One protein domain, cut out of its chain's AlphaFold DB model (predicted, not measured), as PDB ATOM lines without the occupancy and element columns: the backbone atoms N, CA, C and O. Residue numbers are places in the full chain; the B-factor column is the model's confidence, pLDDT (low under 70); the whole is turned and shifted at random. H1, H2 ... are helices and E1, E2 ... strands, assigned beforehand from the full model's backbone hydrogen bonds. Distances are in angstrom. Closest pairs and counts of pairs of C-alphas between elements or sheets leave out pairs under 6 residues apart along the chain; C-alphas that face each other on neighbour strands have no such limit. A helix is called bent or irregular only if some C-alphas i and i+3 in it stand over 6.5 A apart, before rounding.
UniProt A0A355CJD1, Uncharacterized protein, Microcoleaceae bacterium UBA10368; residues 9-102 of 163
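This is residues 9 to 102 of the 163 residues of an uncharacterized protein of Microcoleaceae bacterium UBA10368 (UniProt A0A355CJD1). A strongly twisted sheet of four strands, made of long hairpins, has the helix H2 packed on one face. Beyond the edge strand E3 sits a small separate part, the short hairpin E1 and E2 with the helix H1 beside it. The printed part has 94 residues with six named strands and two named helices, in the order E1, E2, H1, E3, E4, E5, E6, H2; the large sheet runs E3, E4, E5, E6 and is antiparallel throughout, as is the pair E1 and E2. The class is mixed, helices and strands. The whole is compact, with a radius of gyration of the C-alphas of 13.1 A, and spans 38 by 34 by 21 A.

The printed part starts at Val 9, and E1 holds residues 13 to 15, with C-alpha 13 at (-42.880, -31.551, -17.957). E2 follows as residues 21 to 23. H1 is residues 27 to 35 and measures 12.7 A from first to last C-alpha. E3, residues 38 to 42, is 13.4 A long. E4, residues 50 to 57, is 21.9 A long and begins with C-alpha 50 at (-36.002, -41.157, -27.989). E5, residues 60 to 69, is the longest strand, with 10 residues and 28.7 A. E6, residues 72 to 80, is 25.0 A long. H2, residues 86 to 97, is 16.4 A long and ends with C-alpha 97 at (-41.032, -44.569, -34.978).

E3, E4, E5 and E6 form a meander, each strand the antiparallel neighbour of the one before; E3 and E6 are its edge strands. From edge to edge the strands' lines turn by 77 degrees, and the C-alphas lie up to 6.6 A off the best plane. In the hairpin E3 and E4 the directions differ by 148 degrees, and N 52 and O 39 are 2.8 A apart, within hydrogen-bond range. The hairpin E4 and E5 also stands at 148 degrees, with N 53 and O 64 at 2.8 A. In the hairpin E5 and E6, at 152 degrees, N 65 and O 76 are 2.8 A apart. H2 is on this sheet at a height of 7.4 A and makes with it two layers, a helix on one face of a sheet. It lies over E4 and E5 and runs across the strands, at 68 degrees to E4 on the local plane. The closest C-alphas of H2 and E5 are those of Leu 96 and Arg 67, 6.6 A apart; those of H2 and E6 are Lys 88 and Ile 78, 6.2 A apart. H1 is not on this sheet, but only just, with 4 pairs of C-alphas within 10 A. E1 and E2 form a hairpin at 153 degrees, with N 14 and O 22 at 2.8 A, and both are apart from E3. The closest C-alphas of E2 and H1 are those of Glu 23 and Gly 29, 5.7 A apart. H1 and H2 are apart. In both helices every O i to N i+4 pair is within hydrogen-bond range, and neither helix is bent.

The two C-alphas farthest apart are those of Asp 18 and Ala 102, at 40.6 A. The printed part has no cut. The link from E3 to E4, with 7 residues between them, is short, and the other links are tight; no link is long. The mean pLDDT of the printed part is 87.9, and residues 100 to 102 are under 70.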
ATOM      1  N   VAL A   9     -38.262 -35.873 -20.223       88.88
ATOM      2  CA  VAL A   9     -39.369 -34.985 -20.548       88.88
ATOM      3  C   VAL A   9     -40.585 -35.865 -20.791       88.88
ATOM      4  O   VAL A   9     -40.617 -36.610 -21.775       88.88
ATOM      5  N   VAL A  10     -41.551 -35.785 -19.881       85.75
ATOM      6  CA  VAL A  10     -42.766 -36.602 -19.835       85.75
ATOM      7  C   VAL A  10     -43.958 -35.660 -19.717       85.75
ATOM      8  O   VAL A  10     -43.968 -34.759 -18.880       85.75
ATOM      9  N   GLN A  11     -44.964 -35.826 -20.580       81.81
ATOM     10  CA  GLN A  11     -46.213 -35.048 -20.516       81.81
ATOM     11  C   GLN A  11     -45.997 -33.523 -20.438       81.81
ATOM     12  O   GLN A  11     -46.626 -32.838 -19.643       81.81
ATOM     13  N   GLN A  12     -45.096 -32.986 -21.274       87.31
ATOM     14  CA  GLN A  12     -44.733 -31.554 -21.323       87.31
ATOM     15  C   GLN A  12     -43.988 -31.020 -20.092       87.31
ATOM     16  O   GLN A  12     -43.669 -29.831 -20.023       87.31
ATOM     17  N   THR A  13     -43.655 -31.889 -19.146       90.25
ATOM     18  CA  THR A  13     -42.880 -31.551 -17.957       90.25
ATOM     19  C   THR A  13     -41.519 -32.222 -17.999       90.25
ATOM     20  O   THR A  13     -41.334 -33.239 -18.662       90.25
ATOM     21  N   VAL A  14     -40.543 -31.630 -17.327       88.19
ATOM     22  CA  VAL A  14     -39.225 -32.215 -17.119       88.19
ATOM     23  C   VAL A  14     -39.133 -32.663 -15.677       88.19
ATOM     24  O   VAL A  14     -39.332 -31.856 -14.766       88.19
ATOM     25  N   GLU A  15     -38.786 -33.928 -15.490       87.06
ATOM     26  CA  GLU A  15     -38.492 -34.500 -14.184       87.06
ATOM     27  C   GLU A  15     -36.978 -34.446 -13.953       87.06
ATOM     28  O   GLU A  15     -36.187 -35.046 -14.689       87.06
ATOM     29  N   LEU A  16     -36.571 -33.664 -12.954       81.94
ATOM     30  CA  LEU A  16     -35.179 -33.523 -12.526       81.94
ATOM     31  C   LEU A  16     -34.835 -34.567 -11.455       81.94
ATOM     32  O   LEU A  16     -35.714 -35.004 -10.713       81.94
ATOM     33  N   ASP A  17     -33.552 -34.917 -11.316       75.12
ATOM     34  CA  ASP A  17     -33.081 -35.876 -10.299       75.12
ATOM     35  C   ASP A  17     -33.431 -35.456  -8.856       75.12
ATOM     36  O   ASP A  17     -33.626 -36.312  -7.996       75.12
ATOM     37  N   ASP A  18     -33.576 -34.153  -8.595       78.75
ATOM     38  CA  ASP A  18     -33.999 -33.603  -7.299       78.75
ATOM     39  C   ASP A  18     -35.522 -33.718  -7.039       78.75
ATOM     40  O   ASP A  18     -36.031 -33.168  -6.062       78.75
ATOM     41  N   GLY A  19     -36.280 -34.384  -7.923       76.56
ATOM     42  CA  GLY A  19     -37.743 -34.519  -7.839       76.56
ATOM     43  C   GLY A  19     -38.513 -33.250  -8.220       76.56
ATOM     44  O   GLY A  19     -39.728 -33.169  -8.045       76.56
ATOM     45  N   CYS A  20     -37.814 -32.237  -8.731       81.94
ATOM     46  CA  CYS A  20     -38.415 -30.985  -9.161       81.94
ATOM     47  C   CYS A  20     -39.024 -31.150 -10.559       81.94
ATOM     48  O   CYS A  20     -38.340 -31.567 -11.497       81.94
ATOM     49  N   VAL A  21     -40.307 -30.803 -10.685       88.06
ATOM     50  CA  VAL A  21     -41.050 -30.834 -11.948       88.06
ATOM     51  C   VAL A  21     -41.128 -29.417 -12.500       88.06
ATOM     52  O   VAL A  21     -41.614 -28.498 -11.836       88.06
ATOM     53  N   ILE A  22     -40.636 -29.231 -13.720       92.00
ATOM     54  CA  ILE A  22     -40.698 -27.953 -14.438       92.00
ATOM     55  C   ILE A  22     -41.462 -28.127 -15.744       92.00
ATOM     56  O   ILE A  22     -41.340 -29.144 -16.415       92.00
ATOM     57  N   GLU A  23     -42.235 -27.125 -16.140       93.06
ATOM     58  CA  GLU A  23     -42.872 -27.113 -17.456       93.06
ATOM     59  C   GLU A  23     -41.819 -26.842 -18.543       93.06
ATOM     60  O   GLU A  23     -41.030 -25.897 -18.429       93.06
ATOM     61  N   PHE A  24     -41.791 -27.671 -19.588       90.50
ATOM     62  CA  PHE A  24     -40.744 -27.661 -20.614       90.50
ATOM     63  C   PHE A  24     -40.717 -26.364 -21.436       90.50
ATOM     64  O   PHE A  24     -39.643 -25.827 -21.693       90.50
ATOM     65  N   GLU A  25     -41.887 -25.837 -21.807       91.12
ATOM     66  CA  GLU A  25     -42.027 -24.617 -22.622       91.12
ATOM     67  C   GLU A  25     -42.100 -23.337 -21.770       91.12
ATOM     68  O   GLU A  25     -42.332 -22.244 -22.284       91.12
ATOM     69  N   SER A  26     -41.863 -23.452 -20.459       91.44
ATOM     70  CA  SER A  26     -41.780 -22.306 -19.554       91.44
ATOM     71  C   SER A  26     -40.384 -21.668 -19.566       91.44
ATOM     72  O   SER A  26     -39.397 -22.334 -19.892       91.44
ATOM     73  N   PRO A  27     -40.222 -20.424 -19.070       90.38
ATOM     74  CA  PRO A  27     -38.901 -19.805 -18.919       90.38
ATOM     75  C   PRO A  27     -37.927 -20.615 -18.045       90.38
ATOM     76  O   PRO A  27     -36.709 -20.539 -18.227       90.38
ATOM     77  N   LYS A  28     -38.441 -21.397 -17.082       90.88
ATOM     78  CA  LYS A  28     -37.625 -22.327 -16.283       90.88
ATOM     79  C   LYS A  28     -37.155 -23.512 -17.131       90.88
ATOM     80  O   LYS A  28     -35.990 -23.892 -17.030       90.88
ATOM     81  N   GLY A  29     -38.034 -24.042 -17.979       90.50
ATOM     82  CA  GLY A  29     -37.726 -25.084 -18.957       90.50
ATOM     83  C   GLY A  29     -36.670 -24.642 -19.970       90.50
ATOM     84  O   GLY A  29     -35.695 -25.362 -20.171       90.50
ATOM     85  N   SER A  30     -36.765 -23.423 -20.511       89.00
ATOM     86  CA  SER A  30     -35.742 -22.863 -21.409       89.00
ATOM     87  C   SER A  30     -34.365 -22.778 -20.742       89.00
ATOM     88  O   SER A  30     -33.374 -23.232 -21.313       89.00
ATOM     89  N   LYS A  31     -34.290 -22.273 -19.501       91.12
ATOM     90  CA  LYS A  31     -33.027 -22.229 -18.735       91.12
ATOM     91  C   LYS A  31     -32.453 -23.620 -18.486       91.12
ATOM     92  O   LYS A  31     -31.244 -23.827 -18.587       91.12
ATOM     93  N   TRP A  32     -33.317 -24.578 -18.167       91.00
ATOM     94  CA  TRP A  32     -32.905 -25.967 -18.026       91.00
ATOM     95  C   TRP A  32     -32.359 -26.523 -19.351       91.00
ATOM     96  O   TRP A  32     -31.269 -27.094 -19.367       91.00
ATOM     97  N   LEU A  33     -33.045 -26.281 -20.472       90.62
ATOM     98  CA  LEU A  33     -32.640 -26.723 -21.808       90.62
ATOM     99  C   LEU A  33     -31.282 -26.143 -22.236       90.62
ATOM    100  O   LEU A  33     -30.500 -26.798 -22.928       90.62
ATOM    101  N   GLU A  34     -30.975 -24.912 -21.831       89.25
ATOM    102  CA  GLU A  34     -29.664 -24.304 -22.060       89.25
ATOM    103  C   GLU A  34     -28.541 -25.027 -21.305       89.25
ATOM    104  O   GLU A  34     -27.457 -25.210 -21.873       89.25
ATOM    105  N   SER A  35     -28.827 -25.462 -20.073       88.81
ATOM    106  CA  SER A  35     -27.895 -26.137 -19.167       88.81
ATOM    107  C   SER A  35     -27.618 -27.593 -19.554       88.81
ATOM    108  O   SER A  35     -26.488 -28.064 -19.405       88.81
ATOM    109  N   VAL A  36     -28.611 -28.315 -20.084       91.00
ATOM    110  CA  VAL A  36     -28.458 -29.740 -20.403       91.00
ATOM    111  C   VAL A  36     -27.852 -29.998 -21.785       91.00
ATOM    112  O   VAL A  36     -28.048 -29.263 -22.754       91.00
ATOM    113  N   VAL A  37     -27.127 -31.115 -21.896       91.25
ATOM    114  CA  VAL A  37     -26.540 -31.595 -23.164       91.25
ATOM    115  C   VAL A  37     -27.363 -32.698 -23.824       91.25
ATOM    116  O   VAL A  37     -27.239 -32.930 -25.028       91.25
ATOM    117  N   SER A  38     -28.196 -33.396 -23.056       92.06
ATOM    118  CA  SER A  38     -29.069 -34.456 -23.548       92.06
ATOM    119  C   SER A  38     -30.194 -34.748 -22.569       92.06
ATOM    120  O   SER A  38     -29.973 -34.694 -21.363       92.06
ATOM    121  N   PHE A  39     -31.350 -35.133 -23.095       93.31
ATOM    122  CA  PHE A  39     -32.498 -35.583 -22.316       93.31
ATOM    123  C   PHE A  39     -33.247 -36.696 -23.062       93.31
ATOM    124  O   PHE A  39     -33.082 -36.880 -24.275       93.31
ATOM    125  N   ARG A  40     -34.052 -37.474 -22.342       94.00
ATOM    126  CA  ARG A  40     -34.986 -38.444 -22.923       94.00
ATOM    127  C   ARG A  40     -36.329 -37.760 -23.139       94.00
ATOM    128  O   ARG A  40     -36.803 -37.080 -22.245       94.00
ATOM    129  N   TYR A  41     -36.934 -37.951 -24.302       93.94
ATOM    130  CA  TYR A  41     -38.300 -37.514 -24.563       93.94
ATOM    131  C   TYR A  41     -39.236 -38.717 -24.597       93.94
ATOM    132  O   TYR A  41     -38.944 -39.699 -25.292       93.94
ATOM    133  N   GLU A  42     -40.352 -38.621 -23.884       93.44
ATOM    134  CA  GLU A  42     -41.436 -39.596 -23.892       93.44
ATOM    135  C   GLU A  42     -42.677 -38.963 -24.521       93.44
ATOM    136  O   GLU A  42     -43.186 -37.945 -24.053       93.44
ATOM    137  N   SER A  43     -43.141 -39.553 -25.626       89.56
ATOM    138  CA  SER A  43     -44.284 -39.019 -26.364       89.56
ATOM    139  C   SER A  43     -45.577 -39.256 -25.596       89.56
ATOM    140  O   SER A  43     -45.840 -40.357 -25.109       89.56
ATOM    141  N   THR A  44     -46.438 -38.242 -25.575       87.38
ATOM    142  CA  THR A  44     -47.784 -38.349 -24.990       87.38
ATOM    143  C   THR A  44     -48.728 -39.191 -25.847       87.38
ATOM    144  O   THR A  44     -49.763 -39.649 -25.370       87.38
ATOM    145  N   ARG A  45     -48.360 -39.444 -27.109       85.75
ATOM    146  CA  ARG A  45     -49.141 -40.215 -28.087       85.75
ATOM    147  C   ARG A  45     -48.836 -41.716 -28.042       85.75
ATOM    148  O   ARG A  45     -49.239 -42.448 -28.942       85.75
ATOM    149  N   GLY A  46     -48.095 -42.175 -27.030       83.94
ATOM    150  CA  GLY A  46     -47.685 -43.576 -26.889       83.94
ATOM    151  C   GLY A  46     -46.613 -44.012 -27.893       83.94
ATOM    152  O   GLY A  46     -46.376 -45.208 -28.066       83.94
ATOM    153  N   LEU A  47     -45.959 -43.063 -28.574       87.44
ATOM    154  CA  LEU A  47     -44.809 -43.358 -29.422       87.44
ATOM    155  C   LEU A  47     -43.599 -43.689 -28.550       87.44
ATOM    156  O   LEU A  47     -43.447 -43.208 -27.428       87.44
ATOM    157  N   ALA A  48     -42.702 -44.504 -29.088       88.12
ATOM    158  CA  ALA A  48     -41.522 -44.903 -28.349       88.12
ATOM    159  C   ALA A  48     -40.591 -43.718 -28.052       88.12
ATOM    160  O   ALA A  48     -40.311 -42.889 -28.920       88.12
ATOM    161  N   SER A  49     -40.048 -43.704 -26.833       92.75
ATOM    162  CA  SER A  49     -39.122 -42.672 -26.369       92.75
ATOM    163  C   SER A  49     -37.860 -42.583 -27.230       92.75
ATOM    164  O   SER A  49     -37.356 -43.602 -27.724       92.75
ATOM    165  N   PHE A  50     -37.287 -41.388 -27.328       93.94
ATOM    166  CA  PHE A  50     -36.002 -41.157 -27.989       93.94
ATOM    167  C   PHE A  50     -35.082 -40.280 -27.134       93.94
ATOM    168  O   PHE A  50     -35.510 -39.643 -26.174       93.94
ATOM    169  N   THR A  51     -33.793 -40.246 -27.474       94.25
ATOM    170  CA  THR A  51     -32.820 -39.370 -26.810       94.25
ATOM    171  C   THR A  51     -32.566 -38.139 -27.663       94.25
ATOM    172  O   THR A  51     -32.096 -38.258 -28.798       94.25
ATOM    173  N   ALA A  52     -32.854 -36.962 -27.111       94.31
ATOM    174  CA  ALA A  52     -32.477 -35.678 -27.675       94.31
ATOM    175  C   ALA A  52     -31.077 -35.295 -27.179       94.31
ATOM    176  O   ALA A  52     -30.777 -35.407 -25.990       94.31
ATOM    177  N   ARG A  53     -30.204 -34.841 -28.080       93.19
ATOM    178  CA  ARG A  53     -28.851 -34.382 -27.747       93.19
ATOM    179  C   ARG A  53     -28.542 -33.054 -28.425       93.19
ATOM    180  O   ARG A  53     -28.787 -32.893 -29.623       93.19
ATOM    181  N   LYS A  54     -27.958 -32.141 -27.651       92.19
ATOM    182  CA  LYS A  54     -27.444 -30.850 -28.099       92.19
ATOM    183  C   LYS A  54     -26.092 -31.043 -28.779       92.19
ATOM    184  O   LYS A  54     -25.212 -31.743 -28.278       92.19
ATOM    185  N   GLN A  55     -25.928 -30.408 -29.925       88.81
ATOM    186  CA  GLN A  55     -24.705 -30.382 -30.709       88.81
ATOM    187  C   GLN A  55     -24.384 -28.924 -31.028       88.81
ATOM    188  O   GLN A  55     -25.191 -28.233 -31.644       88.81
ATOM    189  N   VAL A  56     -23.217 -28.450 -30.592       88.06
ATOM    190  CA  VAL A  56     -22.777 -27.072 -30.833       88.06
ATOM    191  C   VAL A  56     -21.895 -27.049 -32.076       88.06
ATOM    192  O   VAL A  56     -20.905 -27.774 -32.147       88.06
ATOM    193  N   VAL A  57     -22.254 -26.222 -33.055       83.50
ATOM    194  CA  VAL A  57     -21.505 -26.029 -34.302       83.50
ATOM    195  C   VAL A  57     -21.315 -24.532 -34.509       83.50
ATOM    196  O   VAL A  57     -22.292 -23.791 -34.551       83.50
ATOM    197  N   ARG A  58     -20.057 -24.073 -34.613       85.56
ATOM    198  CA  ARG A  58     -19.703 -22.642 -34.758       85.56
ATOM    199  C   ARG A  58     -20.366 -21.734 -33.697       85.56
ATOM    200  O   ARG A  58     -20.794 -20.630 -34.001       85.56
ATOM    201  N   GLY A  59     -20.494 -22.225 -32.461       84.00
ATOM    202  CA  GLY A  59     -21.142 -21.507 -31.353       84.00
ATOM    203  C   GLY A  59     -22.674 -21.583 -31.326       84.00
ATOM    204  O   GLY A  59     -23.278 -21.165 -30.345       84.00
ATOM    205  N   ILE A  60     -23.311 -22.172 -32.343       82.69
ATOM    206  CA  ILE A  60     -24.768 -22.332 -32.418       82.69
ATOM    207  C   ILE A  60     -25.154 -23.734 -31.939       82.69
ATOM    208  O   ILE A  60     -24.609 -24.735 -32.409       82.69
ATOM    209  N   GLY A  61     -26.092 -23.817 -30.993       85.12
ATOM    210  CA  GLY A  61     -26.606 -25.079 -30.460       85.12
ATOM    211  C   GLY A  61     -27.786 -25.623 -31.266       85.12
ATOM    212  O   GLY A  61     -28.824 -24.970 -31.373       85.12
ATOM    213  N   TYR A  62     -27.653 -26.849 -31.765       88.75
ATOM    214  CA  TYR A  62     -28.697 -27.589 -32.471       88.75
ATOM    215  C   TYR A  62     -29.095 -28.838 -31.697       88.75
ATOM    216  O   TYR A  62     -28.252 -29.496 -31.087       88.75
ATOM    217  N   TRP A  63     -30.366 -29.205 -31.770       92.62
ATOM    218  CA  TRP A  63     -30.895 -30.405 -31.146       92.62
ATOM    219  C   TRP A  63     -31.190 -31.485 -32.172       92.62
ATOM    220  O   TRP A  63     -31.787 -31.239 -33.221       92.62
ATOM    221  N   TYR A  64     -30.793 -32.706 -31.834       92.38
ATOM    222  CA  TYR A  64     -31.066 -33.888 -32.634       92.38
ATOM    223  C   TYR A  64     -31.686 -34.985 -31.780       92.38
ATOM    224  O   TYR A  64     -31.170 -35.306 -30.711       92.38
ATOM    225  N   GLY A  65     -32.758 -35.587 -32.281       92.69
ATOM    226  CA  GLY A  65     -33.373 -36.781 -31.719       92.69
ATOM    227  C   GLY A  65     -32.721 -38.021 -32.304       92.69
ATOM    228  O   GLY A  65     -32.410 -38.064 -33.495       92.69
ATOM    229  N   SER A  66     -32.491 -39.034 -31.476       90.94
ATOM    230  CA  SER A  66     -31.900 -40.294 -31.909       90.94
ATOM    231  C   SER A  66     -32.544 -41.493 -31.228       90.94
ATOM    232  O   SER A  66     -32.875 -41.449 -30.040       90.94
ATOM    233  N   ARG A  67     -32.726 -42.573 -31.992       91.75
ATOM    234  CA  ARG A  67     -33.303 -43.834 -31.515       91.75
ATOM    235  C   ARG A  67     -32.794 -45.008 -32.346       91.75
ATOM    236  O   ARG A  67     -32.567 -44.874 -33.547       91.75
ATOM    237  N   LYS A  68     -32.637 -46.176 -31.716       88.25
ATOM    238  CA  LYS A  68     -32.416 -47.438 -32.432       88.25
ATOM    239  C   LYS A  68     -33.753 -48.062 -32.834       88.25
ATOM    240  O   LYS A  68     -34.589 -48.307 -31.970       88.25
ATOM    241  N   VAL A  69     -33.923 -48.353 -34.119       86.56
ATOM    242  CA  VAL A  69     -35.087 -49.051 -34.686       86.56
ATOM    243  C   VAL A  69     -34.565 -50.234 -35.492       86.56
ATOM    244  O   VAL A  69     -33.685 -50.059 -36.331       86.56
ATOM    245  N   ALA A  70     -35.035 -51.448 -35.190       85.56
ATOM    246  CA  ALA A  70     -34.577 -52.684 -35.841       85.56
ATOM    247  C   ALA A  70     -33.033 -52.811 -35.931       85.56
ATOM    248  O   ALA A  70     -32.472 -53.170 -36.964       85.56
ATOM    249  N   GLY A  71     -32.323 -52.444 -34.855       86.12
ATOM    250  CA  GLY A  71     -30.855 -52.502 -34.778       86.12
ATOM    251  C   GLY A  71     -30.102 -51.357 -35.470       86.12
ATOM    252  O   GLY A  71     -28.892 -51.239 -35.281       86.12
ATOM    253  N   LYS A  72     -30.783 -50.469 -36.206       87.56
ATOM    254  CA  LYS A  72     -30.181 -49.306 -36.880       87.56
ATOM    255  C   LYS A  72     -30.416 -48.028 -36.079       87.56
ATOM    256  O   LYS A  72     -31.504 -47.809 -35.554       87.56
ATOM    257  N   LEU A  73     -29.392 -47.183 -35.963       88.62
ATOM    258  CA  LEU A  73     -29.506 -45.878 -35.311       88.62
ATOM    259  C   LEU A  73     -30.052 -44.852 -36.307       88.62
ATOM    260  O   LEU A  73     -29.403 -44.556 -37.307       88.62
ATOM    261  N   HIS A  74     -31.213 -44.286 -36.003       87.88
ATOM    262  CA  HIS A  74     -31.800 -43.179 -36.748       87.88
ATOM    263  C   HIS A  74     -31.602 -41.882 -35.963       87.88
ATOM    264  O   HIS A  74     -31.789 -41.858 -34.744       87.88
ATOM    265  N   LYS A  75     -31.206 -40.812 -36.659       89.50
ATOM    266  CA  LYS A  75     -31.008 -39.468 -36.101       89.50
ATOM    267  C   LYS A  75     -31.787 -38.461 -36.944       89.50
ATOM    268  O   LYS A  75     -31.745 -38.531 -38.170       89.50
ATOM    269  N   LYS A  76     -32.471 -37.524 -36.295       91.19
ATOM    270  CA  LYS A  76     -33.274 -36.481 -36.940       91.19
ATOM    271  C   LYS A  76     -33.020 -35.140 -36.266       91.19
ATOM    272  O   LYS A  76     -32.916 -35.070 -35.046       91.19
ATOM    273  N   TYR A  77     -32.888 -34.088 -37.064       92.62
ATOM    274  CA  TYR A  77     -32.830 -32.717 -36.565       92.62
ATOM    275  C   TYR A  77     -34.178 -32.315 -35.954       92.62
ATOM    276  O   TYR A  77     -35.214 -32.596 -36.555       92.62
ATOM    277  N   ILE A  78     -34.152 -31.682 -34.779       91.38
ATOM    278  CA  ILE A  78     -35.349 -31.195 -34.079       91.38
ATOM    279  C   ILE A  78     -35.494 -29.689 -34.314       91.38
ATOM    280  O   ILE A  78     -36.426 -29.241 -34.976       91.38
ATOM    281  N   SER A  79     -34.564 -28.905 -33.766       89.00
ATOM    282  CA  SER A  79     -34.595 -27.442 -33.793       89.00
ATOM    283  C   SER A  79     -33.276 -26.848 -33.294       89.00
ATOM    284  O   SER A  79     -32.380 -27.561 -32.832       89.00
ATOM    285  N   LYS A  80     -33.173 -25.519 -33.331       87.69
ATOM    286  CA  LYS A  80     -32.237 -24.768 -32.491       87.69
ATOM    287  C   LYS A  80     -32.698 -24.793 -31.031       87.69
ATOM    288  O   LYS A  80     -33.825 -25.196 -30.740       87.69
ATOM    289  N   VAL A  81     -31.820 -24.371 -30.122       82.81
ATOM    290  CA  VAL A  81     -32.131 -24.263 -28.683       82.81
ATOM    291  C   VAL A  81     -33.319 -23.328 -28.428       82.81
ATOM    292  O   VAL A  81     -34.179 -23.672 -27.629       82.81
ATOM    293  N   GLU A  82     -33.382 -22.198 -29.134       85.00
ATOM    294  CA  GLU A  82     -34.409 -21.157 -28.957       85.00
ATOM    295  C   GLU A  82     -35.805 -21.575 -29.451       85.00
ATOM    296  O   GLU A  82     -36.807 -21.221 -28.842       85.00
ATOM    297  N   ASP A  83     -35.881 -22.386 -30.509       86.12
ATOM    298  CA  ASP A  83     -37.154 -22.786 -31.118       86.12
ATOM    299  C   ASP A  83     -37.654 -24.164 -30.650       86.12
ATOM    300  O   ASP A  83     -38.408 -24.829 -31.372       86.12
ATOM    301  N   MET A  84     -37.159 -24.669 -29.524       87.94
ATOM    302  CA  MET A  84     -37.504 -26.005 -29.048       87.94
ATOM    303  C   MET A  84     -38.923 -26.023 -28.474       87.94
ATOM    304  O   MET A  84     -39.211 -25.323 -27.511       87.94
ATOM    305  N   THR A  85     -39.788 -26.866 -29.037       91.94
ATOM    306  CA  THR A  85     -41.186 -27.010 -28.606       91.94
ATOM    307  C   THR A  85     -41.593 -28.474 -28.516       91.94
ATOM    308  O   THR A  85     -41.017 -29.337 -29.191       91.94
ATOM    309  N   ILE A  86     -42.633 -28.758 -27.732       92.38
ATOM    310  CA  ILE A  86     -43.208 -30.107 -27.618       92.38
ATOM    311  C   ILE A  86     -43.709 -30.592 -28.980       92.38
ATOM    312  O   ILE A  86     -43.444 -31.724 -29.379       92.38
ATOM    313  N   ALA A  87     -44.348 -29.712 -29.755       91.38
ATOM    314  CA  ALA A  87     -44.850 -30.046 -31.088       91.38
ATOM    315  C   ALA A  87     -43.748 -30.542 -32.045       91.38
ATOM    316  O   ALA A  87     -44.002 -31.395 -32.896       91.38
ATOM    317  N   LYS A  88     -42.514 -30.032 -31.927       90.94
ATOM    318  CA  LYS A  88     -41.373 -30.512 -32.728       90.94
ATOM    319  C   LYS A  88     -40.847 -31.853 -32.228       90.94
ATOM    320  O   LYS A  88     -40.474 -32.696 -33.042       90.94
ATOM    321  N   LEU A  89     -40.829 -32.059 -30.912       92.31
ATOM    322  CA  LEU A  89     -40.435 -33.333 -30.311       92.31
ATOM    323  C   LEU A  89     -41.399 -34.457 -30.713       92.31
ATOM    324  O   LEU A  89     -40.936 -35.528 -31.097       92.31
ATOM    325  N   GLU A  90     -42.705 -34.190 -30.736       93.44
ATOM    326  CA  GLU A  90     -43.720 -35.129 -31.237       93.44
ATOM    327  C   GLU A  90     -43.522 -35.469 -32.722       93.44
ATOM    328  O   GLU A  90     -43.456 -36.645 -33.077       93.44
ATOM    329  N   GLN A  91     -43.315 -34.471 -33.588       91.06
ATOM    330  CA  GLN A  91     -43.034 -34.717 -35.012       91.06
ATOM    331  C   GLN A  91     -41.787 -35.592 -35.219       91.06
ATOM    332  O   GLN A  91     -41.745 -36.463 -36.095       91.06
ATOM    333  N   VAL A  92     -40.745 -35.378 -34.409       91.38
ATOM    334  CA  VAL A  92     -39.531 -36.202 -34.445       91.38
ATOM    335  C   VAL A  92     -39.793 -37.604 -33.891       91.38
ATOM    336  O   VAL A  92     -39.261 -38.564 -34.451       91.38
ATOM    337  N   ALA A  93     -40.623 -37.751 -32.853       92.25
ATOM    338  CA  ALA A  93     -41.044 -39.053 -32.338       92.25
ATOM    339  C   ALA A  93     -41.754 -39.876 -33.421       92.25
ATOM    340  O   ALA A  93     -41.419 -41.044 -33.620       92.25
ATOM    341  N   GLU A  94     -42.677 -39.260 -34.166       91.81
ATOM    342  CA  GLU A  94     -43.393 -39.899 -35.279       91.81
ATOM    343  C   GLU A  94     -42.419 -40.392 -36.352       91.81
ATOM    344  O   GLU A  94     -42.436 -41.566 -36.731       91.81
ATOM    345  N   TRP A  95     -41.505 -39.518 -36.781       90.31
ATOM    346  CA  TRP A  95     -40.507 -39.857 -37.793       90.31
ATOM    347  C   TRP A  95     -39.551 -40.966 -37.327       90.31
ATOM    348  O   TRP A  95     -39.205 -41.854 -38.101       90.31
ATOM    349  N   LEU A  96     -39.124 -40.943 -36.059       89.06
ATOM    350  CA  LEU A  96     -38.242 -41.963 -35.481       89.06
ATOM    351  C   LEU A  96     -38.957 -43.287 -35.193       89.06
ATOM    352  O   LEU A  96     -38.278 -44.285 -34.958       89.06
ATOM    353  N   ASN A  97     -40.291 -43.324 -35.165       87.62
ATOM    354  CA  ASN A  97     -41.032 -44.569 -34.978       87.62
ATOM    355  C   ASN A  97     -41.271 -45.309 -36.295       87.62
ATOM    356  O   ASN A  97     -41.243 -46.537 -36.314       87.62
ATOM    357  N   ASN A  98     -41.428 -44.566 -37.391       85.00
ATOM    358  CA  ASN A  98     -41.497 -45.114 -38.739       85.00
ATOM    359  C   ASN A  98     -40.456 -44.439 -39.650       85.00
ATOM    360  O   ASN A  98     -40.824 -43.680 -40.553       85.00
ATOM    361  N   PRO A  99     -39.148 -44.655 -39.402       76.44
ATOM    362  CA  PRO A  99     -38.130 -44.066 -40.249       76.44
ATOM    363  C   PRO A  99     -38.273 -44.668 -41.653       76.44
ATOM    364  O   PRO A  99     -38.278 -45.897 -41.778       76.44
ATOM    365  N   PRO A 100     -38.360 -43.845 -42.714       69.31
ATOM    366  CA  PRO A 100     -38.367 -44.353 -44.077       69.31
ATOM    367  C   PRO A 100     -37.156 -45.265 -44.256       69.31
ATOM    368  O   PRO A 100     -36.041 -44.892 -43.869       69.31
ATOM    369  N   VAL A 101     -37.378 -46.471 -44.782       60.41
ATOM    370  CA  VAL A 101     -36.302 -47.426 -45.052       60.41
ATOM    371  C   VAL A 101     -35.263 -46.688 -45.884       60.41
ATOM    372  O   VAL A 101     -35.559 -46.211 -46.977       60.41
ATOM    373  N   ALA A 102     -34.069 -46.517 -45.317       56.03
ATOM    374  CA  ALA A 102     -32.964 -45.853 -45.985       56.03
ATOM    375  C   ALA A 102     -32.480 -46.753 -47.128       56.03
ATOM    376  O   ALA A 102     -31.513 -47.502 -46.982       56.03
TER     377      ALA A 102